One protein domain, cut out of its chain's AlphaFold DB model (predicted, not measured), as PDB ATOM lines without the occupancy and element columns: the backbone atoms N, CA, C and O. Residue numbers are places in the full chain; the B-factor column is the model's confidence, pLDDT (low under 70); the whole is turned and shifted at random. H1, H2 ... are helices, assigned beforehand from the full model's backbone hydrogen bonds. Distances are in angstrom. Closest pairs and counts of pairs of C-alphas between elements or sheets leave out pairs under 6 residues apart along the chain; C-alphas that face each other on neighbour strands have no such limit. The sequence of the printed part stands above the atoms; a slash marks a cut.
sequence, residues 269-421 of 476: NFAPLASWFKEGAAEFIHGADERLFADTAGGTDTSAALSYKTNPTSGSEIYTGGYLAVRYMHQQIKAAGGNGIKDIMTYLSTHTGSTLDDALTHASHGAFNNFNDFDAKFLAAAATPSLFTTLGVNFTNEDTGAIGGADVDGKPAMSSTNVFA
ATOM      1  N   ASN A 269     -53.589  18.038  43.143       94.44
ATOM      2  CA  ASN A 269     -54.196  17.259  44.223       94.44
ATOM      3  C   ASN A 269     -53.245  16.122  44.646       94.44
ATOM      4  O   ASN A 269     -53.368  14.983  44.195       94.44
ATOM      5  N   PHE A 270     -52.242  16.451  45.460       92.69
ATOM      6  CA  PHE A 270     -51.101  15.586  45.757       92.69
ATOM      7  C   PHE A 270     -51.425  14.466  46.749       92.69
ATOM      8  O   PHE A 270     -50.921  13.347  46.623       92.69
ATOM      9  N   ALA A 271     -52.273  14.743  47.741       86.50
ATOM     10  CA  ALA A 271     -52.602  13.795  48.804       86.50
ATOM     11  C   ALA A 271     -53.063  12.405  48.291       86.50
ATOM     12  O   ALA A 271     -52.463  11.415  48.717       86.50
ATOM     13  N   PRO A 272     -54.036  12.288  47.360       88.50
ATOM     14  CA  PRO A 272     -54.540  10.998  46.886       88.50
ATOM     15  C   PRO A 272     -53.652  10.303  45.845       88.50
ATOM     16  O   PRO A 272     -53.951   9.170  45.467       88.50
ATOM     17  N   LEU A 273     -52.583  10.942  45.353       90.88
ATOM     18  CA  LEU A 273     -51.681  10.300  44.397       90.88
ATOM     19  C   LEU A 273     -50.945   9.126  45.057       90.88
ATOM     20  O   LEU A 273     -50.467   9.218  46.193       90.88
ATOM     21  N   ALA A 274     -50.847   8.016  44.330       89.88
ATOM     22  CA  ALA A 274     -50.185   6.811  44.810       89.88
ATOM     23  C   ALA A 274     -48.668   7.019  44.950       89.88
ATOM     24  O   ALA A 274     -48.055   7.693  44.122       89.88
ATOM     25  N   SER A 275     -48.052   6.405  45.967       89.00
ATOM     26  CA  SER A 275     -46.616   6.564  46.248       89.00
ATOM     27  C   SER A 275     -45.731   6.172  45.067       89.00
ATOM     28  O   SER A 275     -44.824   6.918  44.736       89.00
ATOM     29  N   TRP A 276     -46.041   5.081  44.356       91.19
ATOM     30  CA  TRP A 276     -45.276   4.665  43.171       91.19
ATOM     31  C   TRP A 276     -45.214   5.750  42.087       91.19
ATOM     32  O   TRP A 276     -44.220   5.853  41.378       91.19
ATOM     33  N   PHE A 277     -46.268   6.563  41.956       94.50
ATOM     34  CA  PHE A 277     -46.318   7.642  40.975       94.50
ATOM     35  C   PHE A 277     -45.527   8.857  41.456       94.50
ATOM     36  O   PHE A 277     -44.809   9.459  40.664       94.50
ATOM     37  N   LYS A 278     -45.635   9.191  42.750       93.81
ATOM     38  CA  LYS A 278     -44.862  10.268  43.387       93.81
ATOM     39  C   LYS A 278     -43.365   9.983  43.287       93.81
ATOM     40  O   LYS A 278     -42.647  10.745  42.651       93.81
ATOM     41  N   GLU A 279     -42.928   8.850  43.836       92.88
ATOM     42  CA  GLU A 279     -41.517   8.449  43.830       92.88
ATOM     43  C   GLU A 279     -41.024   8.171  42.410       92.88
ATOM     44  O   GLU A 279     -39.946   8.610  42.030       92.88
ATOM     45  N   GLY A 280     -41.835   7.516  41.575       94.44
ATOM     46  CA  GLY A 280     -41.471   7.238  40.188       94.44
ATOM     47  C   GLY A 280     -41.254   8.498  39.355       94.44
ATOM     48  O   GLY A 280     -40.327   8.546  38.552       94.44
ATOM     49  N   ALA A 281     -42.077   9.535  39.545       96.88
ATOM     50  CA  ALA A 281     -41.886  10.822  38.883       96.88
ATOM     51  C   ALA A 281     -40.645  11.557  39.407       96.88
ATOM     52  O   ALA A 281     -39.928  12.172  38.613       96.88
ATOM     53  N   ALA A 282     -40.388  11.476  40.714       95.88
ATOM     54  CA  ALA A 282     -39.214  12.063  41.344       95.88
ATOM     55  C   ALA A 282     -37.911  11.396  40.874       95.88
ATOM     56  O   ALA A 282     -36.976  12.094  40.505       95.88
ATOM     57  N   GLU A 283     -37.880  10.072  40.743       94.25
ATOM     58  CA  GLU A 283     -36.753   9.330  40.160       94.25
ATOM     59  C   GLU A 283     -36.592   9.608  38.655       94.25
ATOM     60  O   GLU A 283     -35.483   9.757  38.139       94.25
ATOM     61  N   PHE A 284     -37.700   9.738  37.917       96.56
ATOM     62  CA  PHE A 284     -37.657   9.957  36.470       96.56
ATOM     63  C   PHE A 284     -37.053  11.312  36.076       96.56
ATOM     64  O   PHE A 284     -36.523  11.434  34.969       96.56
ATOM     65  N   ILE A 285     -37.089  12.325  36.956       96.38
ATOM     66  CA  ILE A 285     -36.536  13.651  36.638       96.38
ATOM     67  C   ILE A 285     -35.020  13.615  36.445       96.38
ATOM     68  O   ILE A 285     -34.523  14.306  35.564       96.38
ATOM     69  N   HIS A 286     -34.303  12.817  37.239       93.31
ATOM     70  CA  HIS A 286     -32.840  12.746  37.255       93.31
ATOM     71  C   HIS A 286     -32.303  11.386  36.794       93.31
ATOM     72  O   HIS A 286     -31.092  11.224  36.641       93.31
ATOM     73  N   GLY A 287     -33.187  10.415  36.563       92.81
ATOM     74  CA  GLY A 287     -32.833   9.068  36.140       92.81
ATOM     75  C   GLY A 287     -32.415   8.186  37.310       92.81
ATOM     76  O   GLY A 287     -31.796   8.655  38.268       92.81
ATOM     77  N   ALA A 288     -32.763   6.908  37.229       89.75
ATOM     78  CA  ALA A 288     -32.564   5.944  38.306       89.75
ATOM     79  C   ALA A 288     -31.818   4.693  37.837       89.75
ATOM     80  O   ALA A 288     -31.926   3.651  38.480       89.75
ATOM     81  N   ASP A 289     -31.084   4.762  36.725       88.75
ATOM     82  CA  ASP A 289     -30.458   3.581  36.131       88.75
ATOM     83  C   ASP A 289     -29.440   2.920  37.077       88.75
ATOM     84  O   ASP A 289     -29.357   1.693  37.103       88.75
ATOM     85  N   GLU A 290     -28.755   3.672  37.949       83.44
ATOM     86  CA  GLU A 290     -27.853   3.096  38.960       83.44
ATOM     87  C   GLU A 290     -28.607   2.307  40.041       83.44
ATOM     88  O   GLU A 290     -28.188   1.214  40.435       83.44
ATOM     89  N   ARG A 291     -29.750   2.833  40.501       84.31
ATOM     90  CA  ARG A 291     -30.630   2.145  41.458       84.31
ATOM     91  C   ARG A 291     -31.274   0.927  40.809       84.31
ATOM     92  O   ARG A 291     -31.256  -0.161  41.380       84.31
ATOM     93  N   LEU A 292     -31.794   1.104  39.597       87.19
ATOM     94  CA  LEU A 292     -32.410   0.057  38.801       87.19
ATOM     95  C   LEU A 292     -31.419  -1.086  38.557       87.19
ATOM     96  O   LEU A 292     -31.786  -2.243  38.735       87.19
ATOM     97  N   PHE A 293     -30.165  -0.790  38.212       86.81
ATOM     98  CA  PHE A 293     -29.118  -1.798  38.034       86.81
ATOM     99  C   PHE A 293     -28.921  -2.645  39.299       86.81
ATOM    100  O   PHE A 293     -28.851  -3.874  39.211       86.81
ATOM    101  N   ALA A 294     -28.870  -2.007  40.471       82.69
ATOM    102  CA  ALA A 294     -28.705  -2.694  41.750       82.69
ATOM    103  C   ALA A 294     -29.925  -3.560  42.111       82.69
ATOM    104  O   ALA A 294     -29.764  -4.734  42.449       82.69
ATOM    105  N   ASP A 295     -31.132  -3.008  41.988       81.94
ATOM    106  CA  ASP A 295     -32.382  -3.673  42.381       81.94
ATOM    107  C   ASP A 295     -32.805  -4.795  41.411       81.94
ATOM    108  O   ASP A 295     -33.623  -5.640  41.765       81.94
ATOM    109  N   THR A 296     -32.249  -4.838  40.193       83.19
ATOM    110  CA  THR A 296     -32.618  -5.814  39.142       83.19
ATOM    111  C   THR A 296     -31.518  -6.824  38.822       83.19
ATOM    112  O   THR A 296     -31.550  -7.471  37.769       83.19
ATOM    113  N   ALA A 297     -30.512  -6.948  39.694       85.00
ATOM    114  CA  ALA A 297     -29.345  -7.805  39.475       85.00
ATOM    115  C   ALA A 297     -28.710  -7.574  38.085       85.00
ATOM    116  O   ALA A 297     -28.507  -8.508  37.302       85.00
ATOM    117  N   GLY A 298     -28.449  -6.306  37.759       82.94
ATOM    118  CA  GLY A 298     -27.860  -5.882  36.489       82.94
ATOM    119  C   GLY A 298     -28.801  -5.975  35.286       82.94
ATOM    120  O   GLY A 298     -28.337  -6.224  34.174       82.94
ATOM    121  N   GLY A 299     -30.112  -5.823  35.494       82.94
ATOM    122  CA  GLY A 299     -31.113  -5.898  34.428       82.94
ATOM    123  C   GLY A 299     -31.604  -7.302  34.097       82.94
ATOM    124  O   GLY A 299     -32.180  -7.506  33.029       82.94
ATOM    125  N   THR A 300     -31.362  -8.284  34.965       83.69
ATOM    126  CA  THR A 300     -31.780  -9.676  34.737       83.69
ATOM    127  C   THR A 300     -33.071 -10.049  35.466       83.69
ATOM    128  O   THR A 300     -33.718 -11.023  35.083       83.69
ATOM    129  N   ASP A 301     -33.478  -9.257  36.461       84.88
ATOM    130  CA  ASP A 301     -34.675  -9.473  37.272       84.88
ATOM    131  C   ASP A 301     -35.698  -8.336  37.086       84.88
ATOM    132  O   ASP A 301     -35.405  -7.171  37.343       84.88
ATOM    133  N   THR A 302     -36.920  -8.663  36.652       83.81
ATOM    134  CA  THR A 302     -38.024  -7.695  36.506       83.81
ATOM    135  C   THR A 302     -39.001  -7.703  37.686       83.81
ATOM    136  O   THR A 302     -40.023  -7.014  37.640       83.81
ATOM    137  N   SER A 303     -38.712  -8.436  38.765       82.94
ATOM    138  CA  SER A 303     -39.603  -8.575  39.929       82.94
ATOM    139  C   SER A 303     -39.968  -7.228  40.562       82.94
ATOM    140  O   SER A 303     -41.134  -7.015  40.886       82.94
ATOM    141  N   ALA A 304     -39.021  -6.283  40.625       79.06
ATOM    142  CA  ALA A 304     -39.264  -4.918  41.108       79.06
ATOM    143  C   ALA A 304     -40.293  -4.142  40.254       79.06
ATOM    144  O   ALA A 304     -41.042  -3.312  40.764       79.06
ATOM    145  N   ALA A 305     -40.375  -4.423  38.948       84.25
ATOM    146  CA  ALA A 305     -41.390  -3.831  38.074       84.25
ATOM    147  C   ALA A 305     -42.782  -4.431  38.333       84.25
ATOM    148  O   ALA A 305     -43.792  -3.729  38.284       84.25
ATOM    149  N   LEU A 306     -42.846  -5.729  38.645       84.62
ATOM    150  CA  LEU A 306     -44.095  -6.433  38.947       84.62
ATOM    151  C   LEU A 306     -44.687  -6.026  40.307       84.62
ATOM    152  O   LEU A 306     -45.907  -6.072  40.477       84.62
ATOM    153  N   SER A 307     -43.852  -5.590  41.254       79.12
ATOM    154  CA  SER A 307     -44.260  -5.138  42.588       79.12
ATOM    155  C   SER A 307     -44.502  -3.625  42.696       79.12
ATOM    156  O   SER A 307     -44.770  -3.144  43.792       79.12
ATOM    157  N   TYR A 308     -44.514  -2.861  41.592       83.62
ATOM    158  CA  TYR A 308     -44.492  -1.386  41.636       83.62
ATOM    159  C   TYR A 308     -45.602  -0.716  42.473       83.62
ATOM    160  O   TYR A 308     -45.389   0.360  43.024       83.62
ATOM    161  N   LYS A 309     -46.791  -1.329  42.592       78.50
ATOM    162  CA  LYS A 309     -47.916  -0.812  43.410       78.50
ATOM    163  C   LYS A 309     -47.887  -1.285  44.858       78.50
ATOM    164  O   LYS A 309     -48.534  -0.685  45.716       78.50
ATOM    165  N   THR A 310     -47.260  -2.426  45.108       67.81
ATOM    166  CA  THR A 310     -47.253  -3.086  46.409       67.81
ATOM    167  C   THR A 310     -46.003  -2.649  47.134       67.81
ATOM    168  O   THR A 310     -44.913  -2.953  46.674       67.81
ATOM    169  N   ASN A 311     -46.165  -1.942  48.252       58.84
ATOM    170  CA  ASN A 311     -45.057  -1.568  49.123       58.84
ATOM    171  C   ASN A 311     -44.238  -2.836  49.443       58.84
ATOM    172  O   ASN A 311     -44.773  -3.724  50.118       58.84
ATOM    173  N   PRO A 312     -43.044  -3.002  48.864       48.91
ATOM    174  CA  PRO A 312     -42.427  -4.305  48.797       48.91
ATOM    175  C   PRO A 312     -41.825  -4.699  50.137       48.91
ATOM    176  O   PRO A 312     -41.740  -3.923  51.086       48.91
ATOM    177  N   THR A 313     -41.365  -5.940  50.207       45.41
ATOM    178  CA  THR A 313     -40.617  -6.508  51.334       45.41
ATOM    179  C   THR A 313     -39.328  -5.744  51.690       45.41
ATOM    180  O   THR A 313     -38.728  -6.035  52.724       45.41
ATOM    181  N   SER A 314     -38.926  -4.757  50.877       51.59
ATOM    182  CA  SER A 314     -37.857  -3.788  51.129       51.59
ATOM    183  C   SER A 314     -38.265  -2.375  50.663       51.59
ATOM    184  O   SER A 314     -39.090  -2.216  49.766       51.59
ATOM    185  N   GLY A 315     -37.695  -1.333  51.279       59.50
ATOM    186  CA  GLY A 315     -38.074   0.063  51.017       59.50
ATOM    187  C   GLY A 315     -37.664   0.628  49.646       59.50
ATOM    188  O   GLY A 315     -38.145   1.701  49.301       59.50
ATOM    189  N   SER A 316     -36.805  -0.047  48.864       66.44
ATOM    190  CA  SER A 316     -36.267   0.481  47.593       66.44
ATOM    191  C   SER A 316     -37.107   0.154  46.352       66.44
ATOM    192  O   SER A 316     -37.087   0.923  45.393       66.44
ATOM    193  N   GLU A 317     -37.901  -0.924  46.349       66.62
ATOM    194  CA  GLU A 317     -38.551  -1.379  45.103       66.62
ATOM    195  C   GLU A 317     -39.747  -0.496  44.676       66.62
ATOM    196  O   GLU A 317     -40.119  -0.523  43.505       66.62
ATOM    197  N   ILE A 318     -40.291   0.367  45.557       73.44
ATOM    198  CA  ILE A 318     -41.246   1.424  45.141       73.44
ATOM    199  C   ILE A 318     -40.581   2.408  44.177       73.44
ATOM    200  O   ILE A 318     -41.203   2.802  43.191       73.44
ATOM    201  N   TYR A 319     -39.338   2.803  44.453       83.69
ATOM    202  CA  TYR A 319     -38.602   3.769  43.636       83.69
ATOM    203  C   TYR A 319     -38.310   3.171  42.262       83.69
ATOM    204  O   TYR A 319     -38.657   3.752  41.236       83.69
ATOM    205  N   THR A 320     -37.778   1.948  42.241       87.50
ATOM    206  CA  THR A 320     -37.436   1.229  41.008       87.50
ATOM    207  C   THR A 320     -38.669   0.865  40.177       87.50
ATOM    208  O   THR A 320     -38.726   1.158  38.980       87.50
ATOM    209  N   GLY A 321     -39.690   0.266  40.794       89.56
ATOM    210  CA  GLY A 321     -40.932  -0.079  40.108       89.56
ATOM    211  C   GLY A 321     -41.694   1.160  39.633       89.56
ATOM    212  O   GLY A 321     -42.181   1.192  38.502       89.56
ATOM    213  N   GLY A 322     -41.763   2.200  40.470       92.06
ATOM    214  CA  GLY A 322     -42.378   3.483  40.140       92.06
ATOM    215  C   GLY A 322     -41.692   4.173  38.962       92.06
ATOM    216  O   GLY A 322     -42.373   4.604  38.030       92.06
ATOM    217  N   TYR A 323     -40.357   4.215  38.958       93.94
ATOM    218  CA  TYR A 323     -39.552   4.755  37.859       93.94
ATOM    219  C   TYR A 323     -39.866   4.051  36.531       93.94
ATOM    220  O   TYR A 323     -40.192   4.709  35.539       93.94
ATOM    221  N   LEU A 324     -39.865   2.713  36.516       94.19
ATOM    222  CA  LEU A 324     -40.199   1.929  35.322       94.19
ATOM    223  C   LEU A 324     -41.647   2.156  34.861       94.19
ATOM    224  O   LEU A 324     -41.895   2.275  33.661       94.19
ATOM    225  N   ALA A 325     -42.595   2.249  35.797       95.12
ATOM    226  CA  ALA A 325     -44.004   2.492  35.503       95.12
ATOM    227  C   ALA A 325     -44.230   3.880  34.879       95.12
ATOM    228  O   ALA A 325     -44.936   4.007  33.874       95.12
ATOM    229  N   VAL A 326     -43.598   4.924  35.425       96.69
ATOM    230  CA  VAL A 326     -43.664   6.292  34.885       96.69
ATOM    231  C   VAL A 326     -42.954   6.387  33.532       96.69
ATOM    232  O   VAL A 326     -43.498   6.996  32.605       96.69
ATOM    233  N   ARG A 327     -41.798   5.734  33.360       96.44
ATOM    234  CA  ARG A 327     -41.087   5.664  32.072       96.44
ATOM    235  C   ARG A 327     -41.919   4.945  31.004       96.44
ATOM    236  O   ARG A 327     -42.036   5.446  29.884       96.44
ATOM    237  N   TYR A 328     -42.573   3.835  31.355       96.94
ATOM    238  CA  TYR A 328     -43.517   3.143  30.471       96.94
ATOM    239  C   TYR A 328     -44.693   4.046  30.088       96.94
ATOM    240  O   TYR A 328     -45.007   4.180  28.904       96.94
ATOM    241  N   MET A 329     -45.310   4.720  31.067       97.75
ATOM    242  CA  MET A 329     -46.393   5.679  30.829       97.75
ATOM    243  C   MET A 329     -45.964   6.768  29.842       97.75
ATOM    244  O   MET A 329     -46.658   7.027  28.859       97.75
ATOM    245  N   HIS A 330     -44.795   7.368  30.073       97.94
ATOM    246  CA  HIS A 330     -44.216   8.386  29.206       97.94
ATOM    247  C   HIS A 330     -44.057   7.880  27.763       97.94
ATOM    248  O   HIS A 330     -44.491   8.554  26.825       97.94
ATOM    249  N   GLN A 331     -43.490   6.687  27.571       96.94
ATOM    250  CA  GLN A 331     -43.256   6.126  26.241       96.94
ATOM    251  C   GLN A 331     -44.559   5.795  25.501       96.94
ATOM    252  O   GLN A 331     -44.681   6.112  24.318       96.94
ATOM    253  N   GLN A 332     -45.545   5.199  26.177       97.81
ATOM    254  CA  GLN A 332     -46.828   4.850  25.553       97.81
ATOM    255  C   GLN A 332     -47.622   6.094  25.139       97.81
ATOM    256  O   GLN A 332     -48.190   6.123  24.049       97.81
ATOM    257  N   ILE A 333     -47.617   7.149  25.958       98.25
ATOM    258  CA  ILE A 333     -48.282   8.414  25.611       98.25
ATOM    259  C   ILE A 333     -47.587   9.080  24.418       98.25
ATOM    260  O   ILE A 333     -48.261   9.545  23.500       98.25
ATOM    261  N   LYS A 334     -46.247   9.062  24.361       97.06
ATOM    262  CA  LYS A 334     -45.509   9.537  23.178       97.06
ATOM    263  C   LYS A 334     -45.825   8.719  21.929       97.06
ATOM    264  O   LYS A 334     -46.017   9.293  20.861       97.06
ATOM    265  N   ALA A 335     -45.926   7.396  22.054       96.69
ATOM    266  CA  ALA A 335     -46.317   6.520  20.952       96.69
ATOM    267  C   ALA A 335     -47.753   6.798  20.461       96.69
ATOM    268  O   ALA A 335     -48.029   6.656  19.272       96.69
ATOM    269  N   ALA A 336     -48.639   7.252  21.351       97.62
ATOM    270  CA  ALA A 336     -49.988   7.714  21.022       97.62
ATOM    271  C   ALA A 336     -50.043   9.158  20.471       97.62
ATOM    272  O   ALA A 336     -51.122   9.660  20.160       97.62
ATOM    273  N   GLY A 337     -48.894   9.827  20.311       97.25
ATOM    274  CA  GLY A 337     -48.787  11.176  19.747       97.25
ATOM    275  C   GLY A 337     -48.828  12.319  20.767       97.25
ATOM    276  O   GLY A 337     -48.947  13.473  20.358       97.25
ATOM    277  N   GLY A 338     -48.736  12.019  22.065       97.19
ATOM    278  CA  GLY A 338     -48.601  13.012  23.135       97.19
ATOM    279  C   GLY A 338     -47.149  13.403  23.448       97.19
ATOM    280  O   GLY A 338     -46.195  12.949  22.815       97.19
ATOM    281  N   ASN A 339     -46.971  14.223  24.482       97.00
ATOM    282  CA  ASN A 339     -45.691  14.672  25.041       97.00
ATOM    283  C   ASN A 339     -45.220  13.823  26.239       97.00
ATOM    284  O   ASN A 339     -44.302  14.212  26.966       97.00
ATOM    285  N   GLY A 340     -45.839  12.665  26.469       97.00
ATOM    286  CA  GLY A 340     -45.461  11.739  27.534       97.00
ATOM    287  C   GLY A 340     -46.053  12.122  28.890       97.00
ATOM    288  O   GLY A 340     -47.158  12.649  28.983       97.00
ATOM    289  N   ILE A 341     -45.293  11.888  29.964       97.50
ATOM    290  CA  ILE A 341     -45.712  12.217  31.340       97.50
ATOM    291  C   ILE A 341     -46.084  13.699  31.529       97.50
ATOM    292  O   ILE A 341     -46.879  14.028  32.408       97.50
ATOM    293  N   LYS A 342     -45.554  14.590  30.678       98.00
ATOM    294  CA  LYS A 342     -45.876  16.018  30.681       98.00
ATOM    295  C   LYS A 342     -47.372  16.275  30.531       98.00
ATOM    296  O   LYS A 342     -47.893  17.147  31.222       98.00
ATOM    297  N   ASP A 343     -48.066  15.521  29.680       98.38
ATOM    298  CA  ASP A 343     -49.504  15.714  29.458       98.38
ATOM    299  C   ASP A 343     -50.302  15.353  30.719       98.38
ATOM    300  O   ASP A 343     -51.184  16.104  31.134       98.38
ATOM    301  N   ILE A 344     -49.926  14.257  31.388       98.31
ATOM    302  CA  ILE A 344     -50.535  13.800  32.647       98.31
ATOM    303  C   ILE A 344     -50.317  14.825  33.764       98.31
ATOM    304  O   ILE A 344     -51.273  15.251  34.410       98.31
ATOM    305  N   MET A 345     -49.073  15.262  33.973       98.12
ATOM    306  CA  MET A 345     -48.728  16.241  35.009       98.12
ATOM    307  C   MET A 345     -49.403  17.598  34.754       98.12
ATOM    308  O   MET A 345     -49.953  18.214  35.671       98.12
ATOM    309  N   THR A 346     -49.444  18.039  33.493       98.06
ATOM    310  CA  THR A 346     -50.139  19.271  33.097       98.06
ATOM    311  C   THR A 346     -51.642  19.155  33.350       98.06
ATOM    312  O   THR A 346     -52.237  20.082  33.905       98.06
ATOM    313  N   TYR A 347     -52.268  18.020  33.025       98.12
ATOM    314  CA  TYR A 347     -53.684  17.795  33.316       98.12
ATOM    315  C   TYR A 347     -53.968  17.867  34.820       98.12
ATOM    316  O   TYR A 347     -54.826  18.648  35.234       98.12
ATOM    317  N   LEU A 348     -53.194  17.140  35.634       97.38
ATOM    318  CA  LEU A 348     -53.329  17.123  37.096       97.38
ATOM    319  C   LEU A 348     -53.182  18.516  37.725       97.38
ATOM    320  O   LEU A 348     -53.865  18.831  38.698       97.38
ATOM    321  N   SER A 349     -52.309  19.361  37.170       96.50
ATOM    322  CA  SER A 349     -52.107  20.725  37.677       96.50
ATOM    323  C   SER A 349     -53.192  21.720  37.252       96.50
ATOM    324  O   SER A 349     -53.529  22.638  38.000       96.50
ATOM    325  N   THR A 350     -53.768  21.547  36.060       96.50
ATOM    326  CA  THR A 350     -54.760  22.475  35.490       96.50
ATOM    327  C   THR A 350     -56.202  22.106  35.838       96.50
ATOM    328  O   THR A 350     -57.079  22.967  35.790       96.50
ATOM    329  N   HIS A 351     -56.453  20.857  36.246       95.19
ATOM    330  CA  HIS A 351     -57.773  20.356  36.622       95.19
ATOM    331  C   HIS A 351     -57.826  20.109  38.128       95.19
ATOM    332  O   HIS A 351     -57.470  19.044  38.634       95.19
ATOM    333  N   THR A 352     -58.272  21.127  38.861       91.94
ATOM    334  CA  THR A 352     -58.342  21.104  40.325       91.94
ATOM    335  C   THR A 352     -59.138  19.903  40.841       91.94
ATOM    336  O   THR A 352     -60.261  19.661  40.407       91.94
ATOM    337  N   GLY A 353     -58.558  19.155  41.784       89.81
ATOM    338  CA  GLY A 353     -59.190  17.980  42.392       89.81
ATOM    339  C   GLY A 353     -59.158  16.707  41.541       89.81
ATOM    340  O   GLY A 353     -59.574  15.665  42.042       89.81
ATOM    341  N   SER A 354     -58.641  16.762  40.306       94.81
ATOM    342  CA  SER A 354     -58.532  15.583  39.439       94.81
ATOM    343  C   SER A 354     -57.668  14.478  40.047       94.81
ATOM    344  O   SER A 354     -56.766  14.717  40.857       94.81
ATOM    345  N   THR A 355     -57.980  13.247  39.663       95.00
ATOM    346  CA  THR A 355     -57.242  12.040  40.032       95.00
ATOM    347  C   THR A 355     -56.291  11.618  38.912       95.00
ATOM    348  O   THR A 355     -56.402  12.068  37.771       95.00
ATOM    349  N   LEU A 356     -55.362  10.705  39.214       95.31
ATOM    350  CA  LEU A 356     -54.514  10.097  38.181       95.31
ATOM    351  C   LEU A 356     -55.343   9.355  37.120       95.31
ATOM    352  O   LEU A 356     -54.963   9.346  35.953       95.31
ATOM    353  N   ASP A 357     -56.478   8.767  37.509       96.62
ATOM    354  CA  ASP A 357     -57.392   8.095  36.583       96.62
ATOM    355  C   ASP A 357     -57.973   9.091  35.570       96.62
ATOM    356  O   ASP A 357     -57.860   8.873  34.365       96.62
ATOM    357  N   ASP A 358     -58.458  10.244  36.054       96.75
ATOM    358  CA  ASP A 358     -58.958  11.325  35.196       96.75
ATOM    359  C   ASP A 358     -57.887  11.784  34.200       96.75
ATOM    360  O   ASP A 358     -58.173  11.962  33.016       96.75
ATOM    361  N   ALA A 359     -56.645  11.953  34.665       97.50
ATOM    362  CA  ALA A 359     -55.533  12.363  33.817       97.50
ATOM    363  C   ALA A 359     -55.189  11.307  32.759       97.50
ATOM    364  O   ALA A 359     -54.981  11.648  31.595       97.50
ATOM    365  N   LEU A 360     -55.178  10.021  33.117       97.75
ATOM    366  CA  LEU A 360     -54.941   8.941  32.158       97.75
ATOM    367  C   LEU A 360     -56.039   8.885  31.095       97.75
ATOM    368  O   LEU A 360     -55.725   8.794  29.911       97.75
ATOM    369  N   THR A 361     -57.305   9.010  31.482       97.75
ATOM    370  CA  THR A 361     -58.425   8.986  30.534       97.75
ATOM    371  C   THR A 361     -58.392  10.166  29.557       97.75
ATOM    372  O   THR A 361     -58.687   9.986  28.376       97.75
ATOM    373  N   HIS A 362     -58.031  11.368  30.016       97.50
ATOM    374  CA  HIS A 362     -58.196  12.594  29.222       97.50
ATOM    375  C   HIS A 362     -56.906  13.132  28.590       97.50
ATOM    376  O   HIS A 362     -56.981  13.860  27.603       97.50
ATOM    377  N   ALA A 363     -55.734  12.783  29.126       97.69
ATOM    378  CA  ALA A 363     -54.449  13.346  28.705       97.69
ATOM    379  C   ALA A 363     -53.443  12.301  28.194       97.69
ATOM    380  O   ALA A 363     -52.368  12.669  27.738       97.69
ATOM    381  N   SER A 364     -53.778  11.004  28.192       97.75
ATOM    382  CA  SER A 364     -52.885   9.964  27.647       97.75
ATOM    383  C   SER A 364     -52.923   9.821  26.119       97.75
ATOM    384  O   SER A 364     -52.280   8.925  25.574       97.75
ATOM    385  N   HIS A 365     -53.705  10.650  25.416       97.38
ATOM    386  CA  HIS A 365     -53.926  10.554  23.965       97.38
ATOM    387  C   HIS A 365     -54.485   9.190  23.507       97.38
ATOM    388  O   HIS A 365     -54.278   8.761  22.375       97.38
ATOM    389  N   GLY A 366     -55.219   8.502  24.388       96.69
ATOM    390  CA  GLY A 366     -55.776   7.175  24.120       96.69
ATOM    391  C   GLY A 366     -54.797   6.023  24.359       96.69
ATOM    392  O   GLY A 366     -55.151   4.874  24.098       96.69
ATOM    393  N   ALA A 367     -53.594   6.291  24.886       97.38
ATOM    394  CA  ALA A 367     -52.678   5.237  25.323       97.38
ATOM    395  C   ALA A 367     -53.296   4.382  26.441       97.38
ATOM    396  O   ALA A 367     -53.102   3.161  26.465       97.38
ATOM    397  N   PHE A 368     -54.076   5.011  27.330       98.19
ATOM    398  CA  PHE A 368     -54.720   4.369  28.471       98.19
ATOM    399  C   PHE A 368     -56.168   4.834  28.626       98.19
ATOM    400  O   PHE A 368     -56.449   6.029  28.605       98.19
ATOM    401  N   ASN A 369     -57.087   3.892  28.830       96.69
ATOM    402  CA  ASN A 369     -58.492   4.223  29.098       96.69
ATOM    403  C   ASN A 369     -58.711   4.733  30.529       96.69
ATOM    404  O   ASN A 369     -59.592   5.554  30.766       96.69
ATOM    405  N   ASN A 370     -57.945   4.196  31.477       96.69
ATOM    406  CA  ASN A 370     -57.962   4.484  32.910       96.69
ATOM    407  C   ASN A 370     -56.722   3.827  33.549       96.69
ATOM    408  O   ASN A 370     -55.901   3.211  32.857       96.69
ATOM    409  N   PHE A 371     -56.589   3.916  34.868       95.31
ATOM    410  CA  PHE A 371     -55.496   3.312  35.618       95.31
ATOM    411  C   PHE A 371     -55.457   1.785  35.503       95.31
ATOM    412  O   PHE A 371     -54.375   1.225  35.379       95.31
ATOM    413  N   ASN A 372     -56.604   1.100  35.485       96.25
ATOM    414  CA  ASN A 372     -56.630  -0.363  35.362       96.25
ATOM    415  C   ASN A 372     -56.099  -0.836  33.997       96.25
ATOM    416  O   ASN A 372     -55.426  -1.860  33.920       96.25
ATOM    417  N   ASP A 373     -56.384  -0.094  32.923       97.69
ATOM    418  CA  ASP A 373     -55.839  -0.369  31.588       97.69
ATOM    419  C   ASP A 373     -54.325  -0.108  31.531       97.69
ATOM    420  O   ASP A 373     -53.578  -0.924  30.993       97.69
ATOM    421  N   PHE A 374     -53.858   0.991  32.137       97.19
ATOM    422  CA  PHE A 374     -52.426   1.248  32.315       97.19
ATOM    423  C   PHE A 374     -51.735   0.111  33.072       97.19
ATOM    424  O   PHE A 374     -50.749  -0.442  32.587       97.19
ATOM    425  N   ASP A 375     -52.276  -0.259  34.228       95.44
ATOM    426  CA  ASP A 375     -51.740  -1.289  35.106       95.44
ATOM    427  C   ASP A 375     -51.648  -2.645  34.398       95.44
ATOM    428  O   ASP A 375     -50.594  -3.278  34.392       95.44
ATOM    429  N   ALA A 376     -52.718  -3.062  33.718       96.19
ATOM    430  CA  ALA A 376     -52.728  -4.308  32.960       96.19
ATOM    431  C   ALA A 376     -51.663  -4.319  31.851       96.19
ATOM    432  O   ALA A 376     -50.953  -5.313  31.685       96.19
ATOM    433  N   LYS A 377     -51.522  -3.215  31.106       96.12
ATOM    434  CA  LYS A 377     -50.523  -3.083  30.033       96.12
ATOM    435  C   LYS A 377     -49.093  -3.060  30.573       96.12
ATOM    436  O   LYS A 377     -48.227  -3.737  30.019       96.12
ATOM    437  N   PHE A 378     -48.849  -2.330  31.660       95.12
ATOM    438  CA  PHE A 378     -47.531  -2.259  32.285       95.12
ATOM    439  C   PHE A 378     -47.119  -3.604  32.885       95.12
ATOM    440  O   PHE A 378     -46.028  -4.079  32.587       95.12
ATOM    441  N   LEU A 379     -47.992  -4.269  33.647       93.31
ATOM    442  CA  LEU A 379     -47.696  -5.589  34.216       93.31
ATOM    443  C   LEU A 379     -47.470  -6.647  33.129       93.31
ATOM    444  O   LEU A 379     -46.583  -7.490  33.270       93.31
ATOM    445  N   ALA A 380     -48.213  -6.584  32.020       93.62
ATOM    446  CA  ALA A 380     -47.970  -7.450  30.868       93.62
ATOM    447  C   ALA A 380     -46.586  -7.204  30.244       93.62
ATOM    448  O   ALA A 380     -45.897  -8.165  29.904       93.62
ATOM    449  N   ALA A 381     -46.152  -5.945  30.128       92.38
ATOM    450  CA  ALA A 381     -44.806  -5.611  29.664       92.38
ATOM    451  C   ALA A 381     -43.726  -6.057  30.668       92.38
ATOM    452  O   ALA A 381     -42.717  -6.640  30.267       92.38
ATOM    453  N   ALA A 382     -43.955  -5.843  31.966       90.19
ATOM    454  CA  ALA A 382     -43.029  -6.173  33.047       90.19
ATOM    455  C   ALA A 382     -42.809  -7.682  33.229       90.19
ATOM    456  O   ALA A 382     -41.737  -8.109  33.656       90.19
ATOM    457  N   ALA A 383     -43.791  -8.498  32.844       88.81
ATOM    458  CA  ALA A 383     -43.677  -9.953  32.823       88.81
ATOM    459  C   ALA A 383     -42.782 -10.488  31.685       88.81
ATOM    460  O   ALA A 383     -42.550 -11.696  31.608       88.81
ATOM    461  N   THR A 384     -42.286  -9.625  30.789       86.00
ATOM    462  CA  THR A 384     -41.389 -10.025  29.697       86.00
ATOM    463  C   THR A 384     -39.927  -9.695  30.017       86.00
ATOM    464  O   THR A 384     -39.641  -8.587  30.474       86.00
ATOM    465  N   PRO A 385     -38.965 -10.583  29.687       76.19
ATOM    466  CA  PRO A 385     -37.535 -10.282  29.830       76.19
ATOM    467  C   PRO A 385     -37.066  -9.080  28.995       76.19
ATOM    468  O   PRO A 385     -35.993  -8.536  29.228       76.19
ATOM    469  N   SER A 386     -37.860  -8.660  28.006       84.94
ATOM    470  CA  SER A 386     -37.573  -7.531  27.120       84.94
ATOM    471  C   SER A 386     -38.001  -6.167  27.669       84.94
ATOM    472  O   SER A 386     -37.869  -5.185  26.936       84.94
ATOM    473  N   LEU A 387     -38.519  -6.068  28.904       89.25
ATOM    474  CA  LEU A 387     -38.981  -4.799  29.489       89.25
ATOM    475  C   LEU A 387     -37.924  -3.693  29.350       89.25
ATOM    476  O   LEU A 387     -38.206  -2.649  28.768       89.25
ATOM    477  N   PHE A 388     -36.704  -3.938  29.832       90.12
ATOM    478  CA  PHE A 388     -35.625  -2.946  29.844       90.12
ATOM    479  C   PHE A 388     -35.250  -2.487  28.436       90.12
ATOM    480  O   PHE A 388     -35.223  -1.290  28.167       90.12
ATOM    481  N   THR A 389     -35.078  -3.427  27.502       88.50
ATOM    482  CA  THR A 389     -34.805  -3.105  26.095       88.50
ATOM    483  C   THR A 389     -35.951  -2.316  25.457       88.50
ATOM    484  O   THR A 389     -35.704  -1.388  24.694       88.50
ATOM    485  N   THR A 390     -37.203  -2.645  25.784       88.44
ATOM    486  CA  THR A 390     -38.387  -1.947  25.250       88.44
ATOM    487  C   THR A 390     -38.467  -0.511  25.760       88.44
ATOM    488  O   THR A 390     -38.805   0.392  24.996       88.44
ATOM    489  N   LEU A 391     -38.115  -0.296  27.029       91.44
ATOM    490  CA  LEU A 391     -38.056   1.023  27.660       91.44
ATOM    491  C   LEU A 391     -36.794   1.820  27.291       91.44
ATOM    492  O   LEU A 391     -36.681   2.979  27.690       91.44
ATOM    493  N   GLY A 392     -35.859   1.218  26.549       89.75
ATOM    494  CA  GLY A 392     -34.590   1.833  26.163       89.75
ATOM    495  C   GLY A 392     -33.573   1.938  27.300       89.75
ATOM    496  O   GLY A 392     -32.682   2.769  27.222       89.75
ATOM    497  N   VAL A 393     -33.711   1.154  28.372       91.00
ATOM    498  CA  VAL A 393     -32.762   1.146  29.499       91.00
ATOM    499  C   VAL A 393     -31.421   0.578  29.035       91.00
ATOM    500  O   VAL A 393     -31.385  -0.522  28.470       91.00
ATOM    501  N   ASN A 394     -30.325   1.294  29.298       89.56
ATOM    502  CA  ASN A 394     -28.990   0.880  28.889       89.56
ATOM    503  C   ASN A 394     -27.940   1.111  29.987       89.56
ATOM    504  O   ASN A 394     -27.224   2.099  29.994       89.56
ATOM    505  N   PHE A 395     -27.720   0.100  30.825       88.38
ATOM    506  CA  PHE A 395     -26.729   0.149  31.911       88.38
ATOM    507  C   PHE A 395     -25.254   0.216  31.476       88.38
ATOM    508  O   PHE A 395     -24.364   0.135  32.321       88.38
ATOM    509  N   THR A 396     -24.964   0.250  30.172       87.75
ATOM    510  CA  THR A 396     -23.585   0.221  29.656       87.75
ATOM    511  C   THR A 396     -23.077   1.578  29.185       87.75
ATOM    512  O   THR A 396     -21.892   1.695  28.871       87.75
ATOM    513  N   ASN A 397     -23.946   2.587  29.110       88.56
ATOM    514  CA  ASN A 397     -23.562   3.951  28.767       88.56
ATOM    515  C   ASN A 397     -23.453   4.816  30.039       88.56
ATOM    516  O   ASN A 397     -23.597   4.331  31.159       88.56
ATOM    517  N   GLU A 398     -23.140   6.096  29.854       87.69
ATOM    518  CA  GLU A 398     -23.082   7.058  30.957       87.69
ATOM    519  C   GLU A 398     -24.455   7.649  31.313       87.69
ATOM    520  O   GLU A 398     -24.533   8.331  32.326       87.69
ATOM    521  N   ASP A 399     -25.506   7.439  30.508       92.25
ATOM    522  CA  ASP A 399     -26.821   8.067  30.697       92.25
ATOM    523  C   ASP A 399     -27.516   7.513  31.953       92.25
ATOM    524  O   ASP A 399     -27.471   6.319  32.231       92.25
ATOM    525  N   THR A 400     -28.166   8.376  32.733       92.12
ATOM    526  CA  THR A 400     -28.849   7.965  33.970       92.12
ATOM    527  C   THR A 400     -30.270   7.449  33.738       92.12
ATOM    528  O   THR A 400     -30.948   7.066  34.698       92.12
ATOM    529  N   GLY A 401     -30.770   7.499  32.500       93.38
ATOM    530  CA  GLY A 401     -32.161   7.206  32.169       93.38
ATOM    531  C   GLY A 401     -33.133   8.325  32.559       93.38
ATOM    532  O   GLY A 401     -34.341   8.105  32.688       93.38
ATOM    533  N   ALA A 402     -32.631   9.544  32.763       95.19
ATOM    534  CA  ALA A 402     -33.459  10.698  33.086       95.19
ATOM    535  C   ALA A 402     -34.379  11.098  31.921       95.19
ATOM    536  O   ALA A 402     -34.002  11.036  30.746       95.19
ATOM    537  N   ILE A 403     -35.565  11.628  32.231       95.88
ATOM    538  CA  ILE A 403     -36.379  12.322  31.227       95.88
ATOM    539  C   ILE A 403     -35.576  13.471  30.609       95.88
ATOM    540  O   ILE A 403     -34.905  14.241  31.302       95.88
ATOM    541  N   GLY A 404     -35.635  13.597  29.287       92.75
ATOM    542  CA  GLY A 404     -34.797  14.517  28.532       92.75
ATOM    543  C   GLY A 404     -33.410  13.987  28.160       92.75
ATOM    544  O   GLY A 404     -32.726  14.703  27.432       92.75
ATOM    545  N   GLY A 405     -33.020  12.789  28.610       92.94
ATOM    546  CA  GLY A 405     -31.749  12.129  28.284       92.94
ATOM    547  C   GLY A 405     -31.778  11.301  26.995       92.94
ATOM    548  O   GLY A 405     -32.784  11.268  26.267       92.94
ATOM    549  N   ALA A 406     -30.668  10.624  26.699       93.75
ATOM    550  CA  ALA A 406     -30.506   9.841  25.473       93.75
ATOM    551  C   ALA A 406     -31.418   8.615  25.446       93.75
ATOM    552  O   ALA A 406     -32.114   8.387  24.453       93.75
ATOM    553  N   ASP A 407     -31.476   7.883  26.554       92.62
ATOM    554  CA  ASP A 407     -32.145   6.584  26.628       92.62
ATOM    555  C   ASP A 407     -33.677   6.693  26.673       92.62
ATOM    556  O   ASP A 407     -34.395   5.753  26.320       92.62
ATOM    557  N   VAL A 408     -34.196   7.855  27.077       93.94
ATOM    558  CA  VAL A 408     -35.639   8.132  27.177       93.94
ATOM    559  C   VAL A 408     -36.158   8.933  25.980       93.94
ATOM    560  O   VAL A 408     -37.217   8.624  25.424       93.94
ATOM    561  N   ASP A 409     -35.435   9.984  25.582       92.06
ATOM    562  CA  ASP A 409     -35.917  10.991  24.630       92.06
ATOM    563  C   ASP A 409     -35.070  11.106  23.353       92.06
ATOM    564  O   ASP A 409     -35.416  11.906  22.479       92.06
ATOM    565  N   GLY A 410     -33.985  10.333  23.209       90.56
ATOM    566  CA  GLY A 410     -33.077  10.418  22.058       90.56
ATOM    567  C   GLY A 410     -32.307  11.742  21.983       90.56
ATOM    568  O   GLY A 410     -31.906  12.176  20.901       90.56
ATOM    569  N   LYS A 411     -32.158  12.420  23.122       91.25
ATOM    570  CA  LYS A 411     -31.413  13.676  23.290       91.25
ATOM    571  C   LYS A 411     -29.941  13.387  23.640       91.25
ATOM    572  O   LYS A 411     -29.552  12.224  23.681       91.25
ATOM    573  N   PRO A 412     -29.077  14.402  23.829       91.31
ATOM    574  CA  PRO A 412     -27.732  14.159  24.348       91.31
ATOM    575  C   PRO A 412     -27.764  13.393  25.678       91.31
ATOM    576  O   PRO A 412     -28.668  13.609  26.484       91.31
ATOM    577  N   ALA A 413     -26.783  12.509  25.879       90.62
ATOM    578  CA  ALA A 413     -26.698  11.680  27.077       90.62
ATOM    579  C   ALA A 413     -26.504  12.532  28.337       90.62
ATOM    580  O   ALA A 413     -25.714  13.482  28.328       90.62
ATOM    581  N   MET A 414     -27.217  12.171  29.402       91.75
ATOM    582  CA  MET A 414     -27.159  12.828  30.703       91.75
ATOM    583  C   MET A 414     -26.513  11.902  31.723       91.75
ATOM    584  O   MET A 414     -27.146  10.955  32.171       91.75
ATOM    585  N   SER A 415     -25.261  12.171  32.081       89.38
ATOM    586  CA  SER A 415     -24.525  11.430  33.092       89.38
ATOM    587  C   SER A 415     -24.897  11.831  34.506       89.38
ATOM    588  O   SER A 415     -25.451  12.900  34.759       89.38
ATOM    589  N   SER A 416     -24.502  10.986  35.455       83.69
ATOM    590  CA  SER A 416     -24.697  11.232  36.881       83.69
ATOM    591  C   SER A 416     -24.075  12.537  37.392       83.69
ATOM    592  O   SER A 416     -24.501  13.011  38.436       83.69
ATOM    593  N   THR A 417     -23.148  13.129  36.630       82.44
ATOM    594  CA  THR A 417     -22.433  14.377  36.937       82.44
ATOM    595  C   THR A 417     -22.829  15.572  36.061       82.44
ATOM    596  O   THR A 417     -22.315  16.668  36.265       82.44
ATOM    597  N   ASN A 418     -23.662  15.377  35.030       85.56
ATOM    598  CA  ASN A 418     -24.072  16.453  34.111       85.56
ATOM    599  C   ASN A 418     -25.596  16.577  33.949       85.56
ATOM    600  O   ASN A 418     -26.081  17.441  33.214       85.56
ATOM    601  N   VAL A 419     -26.347  15.687  34.608       87.06
ATOM    602  CA  VAL A 419     -27.808  15.682  34.625       87.06
ATOM    603  C   VAL A 419     -28.351  17.000  35.187       87.06
ATOM    604  O   VAL A 419     -29.384  17.478  34.711       87.06
ATOM    605  N   PHE A 420     -27.613  17.615  36.109       87.25
ATOM    606  CA  PHE A 420     -27.676  19.030  36.451       87.25
ATOM    607  C   PHE A 420     -26.301  19.651  36.169       87.25
ATOM    608  O   PHE A 420     -25.278  18.971  36.215       87.25
ATOM    609  N   ALA A 421     -26.288  20.911  35.743       80.00
ATOM    610  CA  ALA A 421     -25.069  21.639  35.394       80.00
ATOM    611  C   ALA A 421     -24.505  22.444  36.577       80.00
ATOM    612  O   ALA A 421     -23.381  22.947  36.488       80.00
TER     613      ALA A 421
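This is residues 269 to 421 of the 476 residues of the protein "Flagellinolysin" of Chitinibacter fontanus (UniProt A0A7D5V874). One long helix, H4, runs through the middle of a rounded body of shorter, crossed helices: H1 crosses it, H2 and H3 pack on its first part, and H5 packs on its later part. H5 and H6 lie toward one end of the longest axis; toward the other lie H2 and the long loop of residues 391 to 405. The printed part has 153 residues with nine named helices, H1 to H9 in chain order, and no named strand; the class is all helix. It is compact, with a radius of gyration of the C-alphas of 14.6 A and spans of 40 by 36 by 26 A.

The hub is H4, residues 317 to 335, which touches five other helices. H1, residues 275 to 286, touches H4 at Gly 280 and Gly 322, whose C-alphas, the closest, are 3.9 A apart; the lines stand at 72 degrees, only just about perpendicular. H2, residues 289 to 295, touches residues 317 to 320 of H4 alone, closest at C-alphas 292 and 320, 5.6 A, at a steep tilt of 47 degrees, opposite ways. H3, residues 303 to 306, touches residues 317 to 325 of H4 alone, closest at C-alphas 305 and 321, 4.3 A. H5, residues 341 to 350, touches residues 326 to 333 of H4 alone, closest at C-alphas 330 and 341, 4.6 A, about perpendicular at 86 degrees. H6, residues 356 to 363, touches H5, closest at C-alphas 359 and 344, 5.3 A, about perpendicular at 76 degrees. H7, residues 371 to 382, only just touches H4, with 3 pairs of C-alphas within 8 A, the closest those of Phe 378 and Ala 325, 6.7 A. H8, residues 387 to 390, and H4 are near each other. H9, residues 406 to 409, is close to H4 but not clearly touching, with C-alphas 408 and 327 the closest at 7.7 A. In H2, H4, H5, H6 and H7 every O i to N i+4 pair is within hydrogen-bond range, in H1 7 of 8; H3, H8 and H9 are too short for such a pair.

H4 measures 26.6 A from C-alpha 317 at (-38.551, -1.379, 45.103) to C-alpha 335 at (-46.317, 6.520, 20.952). H1 measures 17.6 A and begins with C-alpha 275 at (-46.616, 6.564, 46.248). H7 measures 15.9 A and H5 14.3 A.

The two C-alphas farthest apart, those of Thr 352 and Thr 396, are 41.9 A apart. The printed part has no cut. The link from H8 to H9 is long, with 15 residues. The mean pLDDT of the printed part is 90.0, and residues 310 to 317 are under 70.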